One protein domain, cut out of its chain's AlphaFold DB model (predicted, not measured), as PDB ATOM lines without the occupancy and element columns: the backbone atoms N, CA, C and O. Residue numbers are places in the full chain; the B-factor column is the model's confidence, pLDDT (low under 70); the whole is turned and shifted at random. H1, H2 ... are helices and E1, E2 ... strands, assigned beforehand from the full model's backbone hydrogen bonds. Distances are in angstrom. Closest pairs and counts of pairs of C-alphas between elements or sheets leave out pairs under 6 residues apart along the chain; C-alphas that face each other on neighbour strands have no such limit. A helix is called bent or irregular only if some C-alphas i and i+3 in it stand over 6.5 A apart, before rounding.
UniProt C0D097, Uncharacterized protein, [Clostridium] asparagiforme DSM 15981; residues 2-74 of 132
ATOM      1  N   ASP A   2     122.510 134.610 114.835       81.38
ATOM      2  CA  ASP A   2     123.462 133.507 115.043       81.38
ATOM      3  C   ASP A   2     122.988 132.446 116.049       81.38
ATOM      4  O   ASP A   2     123.126 131.253 115.804       81.38
ATOM      5  N   ALA A   3     122.355 132.856 117.155       81.75
ATOM      6  CA  ALA A   3     121.850 131.920 118.164       81.75
ATOM      7  C   ALA A   3     120.706 131.027 117.646       81.75
ATOM      8  O   ALA A   3     120.663 129.842 117.957       81.75
ATOM      9  N   VAL A   4     119.789 131.578 116.844       85.69
ATOM     10  CA  VAL A   4     118.690 130.796 116.254       85.69
ATOM     11  C   VAL A   4     119.233 129.849 115.188       85.69
ATOM     12  O   VAL A   4     118.819 128.697 115.129       85.69
ATOM     13  N   GLU A   5     120.198 130.304 114.387       88.56
ATOM     14  CA  GLU A   5     120.865 129.448 113.406       88.56
ATOM     15  C   GLU A   5     121.614 128.291 114.082       88.56
ATOM     16  O   GLU A   5     121.529 127.154 113.620       88.56
ATOM     17  N   ALA A   6     122.305 128.550 115.195       88.94
ATOM     18  CA  ALA A   6     122.961 127.508 115.979       88.94
ATOM     19  C   ALA A   6     121.945 126.483 116.505       88.94
ATOM     20  O   ALA A   6     122.125 125.291 116.285       88.94
ATOM     21  N   ILE A   7     120.839 126.939 117.106       87.81
ATOM     22  CA  ILE A   7     119.773 126.055 117.611       87.81
ATOM     23  C   ILE A   7     119.111 125.258 116.482       87.81
ATOM     24  O   ILE A   7     118.754 124.104 116.685       87.81
ATOM     25  N   SER A   8     118.974 125.830 115.285       87.94
ATOM     26  CA  SER A   8     118.345 125.135 114.153       87.94
ATOM     27  C   SER A   8     119.109 123.898 113.670       87.94
ATOM     28  O   SER A   8     118.567 123.102 112.906       87.94
ATOM     29  N   LYS A   9     120.367 123.749 114.103       90.88
ATOM     30  CA  LYS A   9     121.228 122.597 113.812       90.88
ATOM     31  C   LYS A   9     121.102 121.492 114.874       90.88
ATOM     32  O   LYS A   9     121.731 120.452 114.714       90.88
ATOM     33  N   GLU A  10     120.296 121.708 115.913       91.44
ATOM     34  CA  GLU A  10     120.096 120.813 117.056       91.44
ATOM     35  C   GLU A  10     118.653 120.272 117.116       91.44
ATOM     36  O   GLU A  10     117.722 120.835 116.536       91.44
ATOM     37  N   GLU A  11     118.446 119.202 117.887       93.75
ATOM     38  CA  GLU A  11     117.117 118.664 118.216       93.75
ATOM     39  C   GLU A  11     116.492 119.485 119.361       93.75
ATOM     40  O   GLU A  11     116.626 119.168 120.549       93.75
ATOM     41  N   ALA A  12     115.844 120.598 119.014       94.62
ATOM     42  CA  ALA A  12     115.347 121.581 119.975       94.62
ATOM     43  C   ALA A  12     113.982 122.158 119.587       94.62
ATOM     44  O   ALA A  12     113.583 122.161 118.428       94.62
ATOM     45  N   SER A  13     113.263 122.686 120.576       95.56
ATOM     46  CA  SER A  13     111.968 123.345 120.400       95.56
ATOM     47  C   SER A  13     112.046 124.775 120.927       95.56
ATOM     48  O   SER A  13     112.132 124.998 122.138       95.56
ATOM     49  N   LEU A  14     112.058 125.755 120.024       96.31
ATOM     50  CA  LEU A  14     112.253 127.168 120.346       96.31
ATOM     51  C   LEU A  14     110.916 127.892 120.533       96.31
ATOM     52  O   LEU A  14     109.971 127.697 119.772       96.31
ATOM     53  N   LEU A  15     110.856 128.780 121.522       97.19
ATOM     54  CA  LEU A  15     109.798 129.774 121.674       97.19
ATOM     55  C   LEU A  15     110.408 131.125 122.062       97.19
ATOM     56  O   LEU A  15     111.150 131.226 123.035       97.19
ATOM     57  N   VAL A  16     110.073 132.177 121.323       97.69
ATOM     58  CA  VAL A  16     110.438 133.560 121.643       97.69
ATOM     59  C   VAL A  16     109.250 134.248 122.308       97.69
ATOM     60  O   VAL A  16     108.153 134.291 121.759       97.69
ATOM     61  N   LEU A  17     109.473 134.818 123.487       97.94
ATOM     62  CA  LEU A  17     108.467 135.509 124.289       97.94
ATOM     63  C   LEU A  17     108.922 136.937 124.570       97.94
ATOM     64  O   LEU A  17     110.069 137.183 124.938       97.94
ATOM     65  N   GLY A  18     108.002 137.884 124.446       97.06
ATOM     66  CA  GLY A  18     108.237 139.274 124.806       97.06
ATOM     67  C   GLY A  18     107.340 140.229 124.042       97.06
ATOM     68  O   GLY A  18     106.464 139.814 123.279       97.06
ATOM     69  N   ASN A  19     107.522 141.527 124.273       97.00
ATOM     70  CA  ASN A  19     106.642 142.526 123.687       97.00
ATOM     71  C   ASN A  19     106.943 142.743 122.196       97.00
ATOM     72  O   ASN A  19     107.776 143.585 121.857       97.00
ATOM     73  N   THR A  20     106.234 142.003 121.337       96.81
ATOM     74  CA  THR A  20     106.314 142.057 119.866       96.81
ATOM     75  C   THR A  20     105.758 143.343 119.260       96.81
ATOM     76  O   THR A  20     106.055 143.649 118.111       96.81
ATOM     77  N   GLU A  21     104.977 144.117 120.019       95.69
ATOM     78  CA  GLU A  21     104.448 145.419 119.587       95.69
ATOM     79  C   GLU A  21     105.483 146.546 119.740       95.69
ATOM     80  O   GLU A  21     105.288 147.658 119.251       95.69
ATOM     81  N   SER A  22     106.591 146.284 120.440       95.62
ATOM     82  CA  SER A  22     107.656 147.264 120.626       95.62
ATOM     83  C   SER A  22     108.472 147.457 119.348       95.62
ATOM     84  O   SER A  22     108.890 146.468 118.747       95.62
ATOM     85  N   PRO A  23     108.848 148.700 118.998       93.81
ATOM     86  CA  PRO A  23     109.770 148.954 117.891       93.81
ATOM     87  C   PRO A  23     111.178 148.384 118.133       93.81
ATOM     88  O   PRO A  23     111.960 148.272 117.197       93.81
ATOM     89  N   MET A  24     111.509 148.031 119.381       94.88
ATOM     90  CA  MET A  24     112.785 147.404 119.745       94.88
ATOM     91  C   MET A  24     112.755 145.874 119.626       94.88
ATOM     92  O   MET A  24     113.773 145.230 119.877       94.88
ATOM     93  N   PHE A  25     111.603 145.274 119.304       96.00
ATOM     94  CA  PHE A  25     111.519 143.833 119.104       96.00
ATOM     95  C   PHE A  25     112.126 143.459 117.739       96.00
ATOM     96  O   PHE A  25     111.688 144.003 116.725       96.00
ATOM     97  N   PRO A  26     113.102 142.534 117.674       95.56
ATOM     98  CA  PRO A  26     113.717 142.141 116.409       95.56
ATOM     99  C   PRO A  26     112.701 141.434 115.493       95.56
ATOM    100  O   PRO A  26     112.197 140.365 115.862       95.56
ATOM    101  N   PRO A  27     112.378 141.983 114.309       95.31
ATOM    102  CA  PRO A  27     111.358 141.411 113.430       95.31
ATOM    103  C   PRO A  27     111.736 140.012 112.920       95.31
ATOM    104  O   PRO A  27     110.858 139.200 112.633       95.31
ATOM    105  N   GLU A  28     113.027 139.686 112.875       94.50
ATOM    106  CA  GLU A  28     113.539 138.375 112.467       94.50
ATOM    107  C   GLU A  28     113.132 137.257 113.437       94.50
ATOM    108  O   GLU A  28     113.173 136.082 113.075       94.50
ATOM    109  N   LEU A  29     112.736 137.603 114.668       95.94
ATOM    110  CA  LEU A  29     112.299 136.640 115.677       95.94
ATOM    111  C   LEU A  29     110.787 136.387 115.670       95.94
ATOM    112  O   LEU A  29     110.331 135.457 116.336       95.94
ATOM    113  N   LEU A  30     110.011 137.163 114.904       96.06
ATOM    114  CA  LEU A  30     108.555 137.004 114.799       96.06
ATOM    115  C   LEU A  30     108.109 135.587 114.391       96.06
ATOM    116  O   LEU A  30     107.132 135.107 114.964       96.06
ATOM    117  N   PRO A  31     108.792 134.863 113.478       95.75
ATOM    118  CA  PRO A  31     108.411 133.488 113.146       95.75
ATOM    119  C   PRO A  31     108.469 132.514 114.332       95.75
ATOM    120  O   PRO A  31     107.791 131.489 114.309       95.75
ATOM    121  N   TYR A  32     109.245 132.838 115.371       96.19
ATOM    122  CA  TYR A  32     109.482 131.987 116.537       96.19
ATOM    123  C   TYR A  32     108.656 132.401 117.762       96.19
ATOM    124  O   TYR A  32     108.848 131.852 118.843       96.19
ATOM    125  N   THR A  33     107.714 133.345 117.626       96.19
ATOM    126  CA  THR A  33     106.775 133.701 118.711       96.19
ATOM    127  C   THR A  33     105.662 132.671 118.901       96.19
ATOM    128  O   THR A  33     104.804 132.808 119.769       96.19
ATOM    129  N   ARG A  34     105.670 131.624 118.073       94.94
ATOM    130  CA  ARG A  34     104.977 130.357 118.289       94.94
ATOM    131  C   ARG A  34     106.034 129.267 118.381       94.94
ATOM    132  O   ARG A  34     107.071 129.374 117.728       94.94
ATOM    133  N   ARG A  35     105.752 128.227 119.171       95.19
ATOM    134  CA  ARG A  35     106.657 127.086 119.348       95.19
ATOM    135  C   ARG A  35     107.084 126.548 117.980       95.19
ATOM    136  O   ARG A  35     106.227 126.258 117.144       95.19
ATOM    137  N   HIS A  36     108.389 126.443 117.773       95.19
ATOM    138  CA  HIS A  36     108.987 125.972 116.537       95.19
ATOM    139  C   HIS A  36     109.952 124.831 116.838       95.19
ATOM    140  O   HIS A  36     110.954 125.029 117.527       95.19
ATOM    141  N   ASP A  37     109.640 123.651 116.314       95.69
ATOM    142  CA  ASP A  37     110.476 122.468 116.466       95.69
ATOM    143  C   ASP A  37     111.517 122.414 115.349       95.69
ATOM    144  O   ASP A  37     111.196 122.536 114.165       95.69
ATOM    145  N   PHE A  38     112.769 122.216 115.742       93.56
ATOM    146  CA  PHE A  38     113.868 121.851 114.865       93.56
ATOM    147  C   PHE A  38     114.106 120.340 114.990       93.56
ATOM    148  O   PHE A  38     114.091 119.787 116.094       93.56
ATOM    149  N   GLY A  39     114.283 119.662 113.853       90.06
ATOM    150  CA  GLY A  39     114.405 118.202 113.814       90.06
ATOM    151  C   GLY A  39     113.118 117.490 114.250       90.06
ATOM    152  O   GLY A  39     112.023 117.823 113.794       90.06
ATOM    153  N   SER A  40     113.252 116.497 115.125       87.94
ATOM    154  CA  SER A  40     112.151 115.758 115.762       87.94
ATOM    155  C   SER A  40     111.584 116.437 117.016       87.94
ATOM    156  O   SER A  40     110.630 115.930 117.613       87.94
ATOM    157  N   GLY A  41     112.131 117.600 117.388       75.50
ATOM    158  CA  GLY A  41     111.855 118.260 118.657       75.50
ATOM    159  C   GLY A  41     112.658 117.637 119.803       75.50
ATOM    160  O   GLY A  41     112.989 116.455 119.806       75.50
ATOM    161  N   GLY A  42     113.000 118.444 120.804       90.88
ATOM    162  CA  GLY A  42     113.847 117.994 121.907       90.88
ATOM    163  C   GLY A  42     113.861 118.988 123.053       90.88
ATOM    164  O   GLY A  42     112.816 119.280 123.641       90.88
ATOM    165  N   MET A  43     115.037 119.520 123.387       92.62
ATOM    166  CA  MET A  43     115.157 120.486 124.479       92.62
ATOM    167  C   MET A  43     114.301 121.727 124.196       92.62
ATOM    168  O   MET A  43     114.436 122.365 123.152       92.62
ATOM    169  N   LYS A  44     113.415 122.083 125.134       95.06
ATOM    170  CA  LYS A  44     112.604 123.301 125.033       95.06
ATOM    171  C   LYS A  44     113.444 124.508 125.431       95.06
ATOM    172  O   LYS A  44     113.883 124.605 126.573       95.06
ATOM    173  N   ILE A  45     113.622 125.437 124.503       95.62
ATOM    174  CA  ILE A  45     114.397 126.660 124.695       95.62
ATOM    175  C   ILE A  45     113.440 127.845 124.594       95.62
ATOM    176  O   ILE A  45     112.743 128.008 123.594       95.62
ATOM    177  N   ASN A  46     113.409 128.683 125.630       97.19
ATOM    178  CA  ASN A  46     112.619 129.910 125.638       97.19
ATOM    179  C   ASN A  46     113.557 131.120 125.590       97.19
ATOM    180  O   ASN A  46     114.416 131.275 126.456       97.19
ATOM    181  N   PHE A  47     113.383 131.997 124.604       96.94
ATOM    182  CA  PHE A  47     114.090 133.273 124.521       96.94
ATOM    183  C   PHE A  47     113.174 134.401 124.975       96.94
ATOM    184  O   PHE A  47     112.159 134.675 124.341       96.94
ATOM    185  N   LEU A  48     113.551 135.083 126.056       97.25
ATOM    186  CA  LEU A  48     112.864 136.289 126.506       97.25
ATOM    187  C   LEU A  48     113.498 137.511 125.837       97.25
ATOM    188  O   LEU A  48     114.627 137.880 126.157       97.25
ATOM    189  N   VAL A  49     112.787 138.142 124.905       96.75
ATOM    190  CA  VAL A  49     113.310 139.255 124.097       96.75
ATOM    191  C   VAL A  49     112.409 140.463 124.238       96.75
ATOM    192  O   VAL A  49     111.223 140.389 123.945       96.75
ATOM    193  N   ASN A  50     112.965 141.595 124.677       96.81
ATOM    194  CA  ASN A  50     112.168 142.772 125.034       96.81
ATOM    195  C   ASN A  50     111.035 142.414 126.030       96.81
ATOM    196  O   ASN A  50     109.873 142.801 125.891       96.81
ATOM    197  N   TYR A  51     111.399 141.586 127.007       97.38
ATOM    198  CA  TYR A  51     110.541 141.102 128.077       97.38
ATOM    199  C   TYR A  51     110.557 142.072 129.267       97.38
ATOM    200  O   TYR A  51     111.598 142.637 129.605       97.38
ATOM    201  N   SER A  52     109.415 142.207 129.940       96.94
ATOM    202  CA  SER A  52     109.317 142.804 131.273       96.94
ATOM    203  C   SER A  52     108.266 142.056 132.094       96.94
ATOM    204  O   SER A  52     107.338 141.471 131.527       96.94
ATOM    205  N   TRP A  53     108.385 142.092 133.422       97.12
ATOM    206  CA  TRP A  53     107.403 141.459 134.302       97.12
ATOM    207  C   TRP A  53     106.023 142.121 134.184       97.12
ATOM    208  O   TRP A  53     105.008 141.444 134.279       97.12
ATOM    209  N   GLU A  54     105.959 143.430 133.927       96.81
ATOM    210  CA  GLU A  54     104.698 144.144 133.705       96.81
ATOM    211  C   GLU A  54     104.008 143.663 132.431       96.81
ATOM    212  O   GLU A  54     102.802 143.422 132.434       96.81
ATOM    213  N   TRP A  55     104.769 143.512 131.339       97.12
ATOM    214  CA  TRP A  55     104.241 142.969 130.092       97.12
ATOM    215  C   TRP A  55     103.705 141.557 130.314       97.12
ATOM    216  O   TRP A  55     102.591 141.271 129.881       97.12
ATOM    217  N   ASP A  56     104.473 140.721 131.007       97.75
ATOM    218  CA  ASP A  56     104.159 139.321 131.276       97.75
ATOM    219  C   ASP A  56     102.897 139.144 132.121       97.75
ATOM    220  O   ASP A  56     101.990 138.406 131.745       97.75
ATOM    221  N   LEU A  57     102.794 139.906 133.212       97.06
ATOM    222  CA  LEU A  57     101.616 139.937 134.072       97.06
ATOM    223  C   LEU A  57     100.417 140.645 133.425       97.06
ATOM    224  O   LEU A  57      99.354 140.708 134.036       97.06
ATOM    225  N   GLY A  58     100.571 141.263 132.249       96.25
ATOM    226  CA  GLY A  58      99.550 142.150 131.689       96.25
ATOM    227  C   GLY A  58      99.194 143.296 132.643       96.25
ATOM    228  O   GLY A  58      98.038 143.711 132.704       96.25
ATOM    229  N   PHE A  59     100.168 143.766 133.426       95.81
ATOM    230  CA  PHE A  59      99.945 144.714 134.505       95.81
ATOM    231  C   PHE A  59      99.533 146.078 133.952       95.81
ATOM    232  O   PHE A  59     100.300 146.754 133.264       95.81
ATOM    233  N   GLN A  60      98.311 146.502 134.265       91.88
ATOM    234  CA  GLN A  60      97.761 147.779 133.825       91.88
ATOM    235  C   GLN A  60      96.938 148.410 134.944       91.88
ATOM    236  O   GLN A  60      96.051 147.784 135.516       91.88
ATOM    237  N   LYS A  61      97.220 149.684 135.251       92.81
ATOM    238  CA  LYS A  61      96.472 150.483 136.243       92.81
ATOM    239  C   LYS A  61      96.323 149.798 137.617       92.81
ATOM    240  O   LYS A  61      95.294 149.945 138.268       92.81
ATOM    241  N   GLY A  62      97.344 149.062 138.060       93.25
ATOM    242  CA  GLY A  62      97.334 148.377 139.358       93.25
ATOM    243  C   GLY A  62      96.685 146.990 139.357       93.25
ATOM    244  O   GLY A  62      96.651 146.359 140.407       93.25
ATOM    245  N   ALA A  63      96.197 146.505 138.212       95.50
ATOM    246  CA  ALA A  63      95.614 145.176 138.075       95.50
ATOM    247  C   ALA A  63      96.520 144.258 137.246       95.50
ATOM    248  O   ALA A  63      97.115 144.691 136.257       95.50
ATOM    249  N   VAL A  64      96.604 142.992 137.654       96.12
ATOM    250  CA  VAL A  64      97.214 141.906 136.876       96.12
ATOM    251  C   VAL A  64      96.189 141.412 135.853       96.12
ATOM    252  O   VAL A  64      94.989 141.377 136.136       96.12
ATOM    253  N   GLY A  65      96.658 141.075 134.655       95.69
ATOM    254  CA  GLY A  65      95.847 140.500 133.593       95.69
ATOM    255  C   GLY A  65      95.299 139.109 133.947       95.69
ATOM    256  O   GLY A  65      95.689 138.508 134.946       95.69
ATOM    257  N   PRO A  66      94.381 138.571 133.129       94.88
ATOM    258  CA  PRO A  66      93.727 137.293 133.413       94.88
ATOM    259  C   PRO A  66      94.653 136.075 133.256       94.88
ATOM    260  O   PRO A  66      94.365 135.022 133.819       94.88
ATOM    261  N   CYS A  67      95.738 136.203 132.489       94.94
ATOM    262  CA  CYS A  67      96.720 135.152 132.242       94.94
ATOM    263  C   CYS A  67      98.135 135.738 132.144       94.94
ATOM    264  O   CYS A  67      98.312 136.927 131.863       94.94
ATOM    265  N   LEU A  68      99.134 134.883 132.370       96.75
ATOM    266  CA  LEU A  68     100.535 135.208 132.112       96.75
ATOM    267  C   LEU A  68     100.808 135.096 130.618       96.75
ATOM    268  O   LEU A  68     100.454 134.095 129.999       96.75
ATOM    269  N   LYS A  69     101.516 136.065 130.038       96.44
ATOM    270  CA  LYS A  69     101.957 135.949 128.637       96.44
ATOM    271  C   LYS A  69     103.025 134.876 128.443       96.44
ATOM    272  O   LYS A  69     103.265 134.449 127.321       96.44
ATOM    273  N   THR A  70     103.664 134.451 129.528       97.12
ATOM    274  CA  THR A  70     104.641 133.360 129.564       97.12
ATOM    275  C   THR A  70     104.081 132.077 130.192       97.12
ATOM    276  O   THR A  70     104.842 131.285 130.739       97.12
ATOM    277  N   GLU A  71     102.767 131.836 130.112       95.19
ATOM    278  CA  GLU A  71     102.126 130.615 130.646       95.19
ATOM    279  C   GLU A  71     102.725 129.302 130.103       95.19
ATOM    280  O   GLU A  71     102.767 128.296 130.805       95.19
ATOM    281  N   ASP A  72     103.265 129.341 128.884       93.44
ATOM    282  CA  ASP A  72     103.955 128.232 128.216       93.44
ATOM    283  C   ASP A  72     105.384 127.965 128.736       93.44
ATOM    284  O   ASP A  72     106.063 127.036 128.274       93.44
ATOM    285  N   VAL A  73     105.880 128.805 129.650       96.19
ATOM    286  CA  VAL A  73     107.170 128.634 130.324       96.19
ATOM    287  C   VAL A  73     106.938 127.866 131.617       96.19
ATOM    288  O   VAL A  73     106.225 128.321 132.510       96.19
ATOM    289  N   SER A  74     107.576 126.701 131.722       95.00
ATOM    290  CA  SER A  74     107.574 125.896 132.941       95.00
ATOM    291  C   SER A  74     108.085 126.688 134.147       95.00
ATOM    292  O   SER A  74     108.825 127.665 134.010       95.00
TER     293      SER A  74
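This is residues 2 to 74 of the 132 residues of an uncharacterized protein of [Clostridium] asparagiforme DSM 15981 (UniProt C0D097). With little regular structure, this flat domain has two parallel strands, E1 and E2, as a ribbon, H2 packed on E1, and residues 57 to 74 looping out past H3. Of 73 printed residues, 28 are in H1, E1, H2, E2 and H3, mixed in class. Only just loose, close to compact, it spans 43 by 26 by 14 A, radius of gyration of the C-alphas 13.6 A.

H1, residues 2 to 7, begins at C-alpha (123.462, 133.507, 115.043). E1 is 12 to 17, E2 43 to 48. H2, 27 to 32, is irregular: C-alphas 28 and 31 are 7.1 A apart. H3, 53 to 56, ends at (104.159, 139.321, 131.276).

Parallel E1 and E2 have N 13 and O 43 within hydrogen-bond range, 2.8 A. E1, H2, E2 form a strand-helix-strand unit, its crossover left-handed. The closest C-alphas of E1 and H2, Val 16 and Tyr 32, are 5.4 A apart. H2 has 0 of 2 O i to N i+4 pairs within range, 2 of 3 O i to N i+3.

The printed part has no cut, no long link and no residue under pLDDT 70.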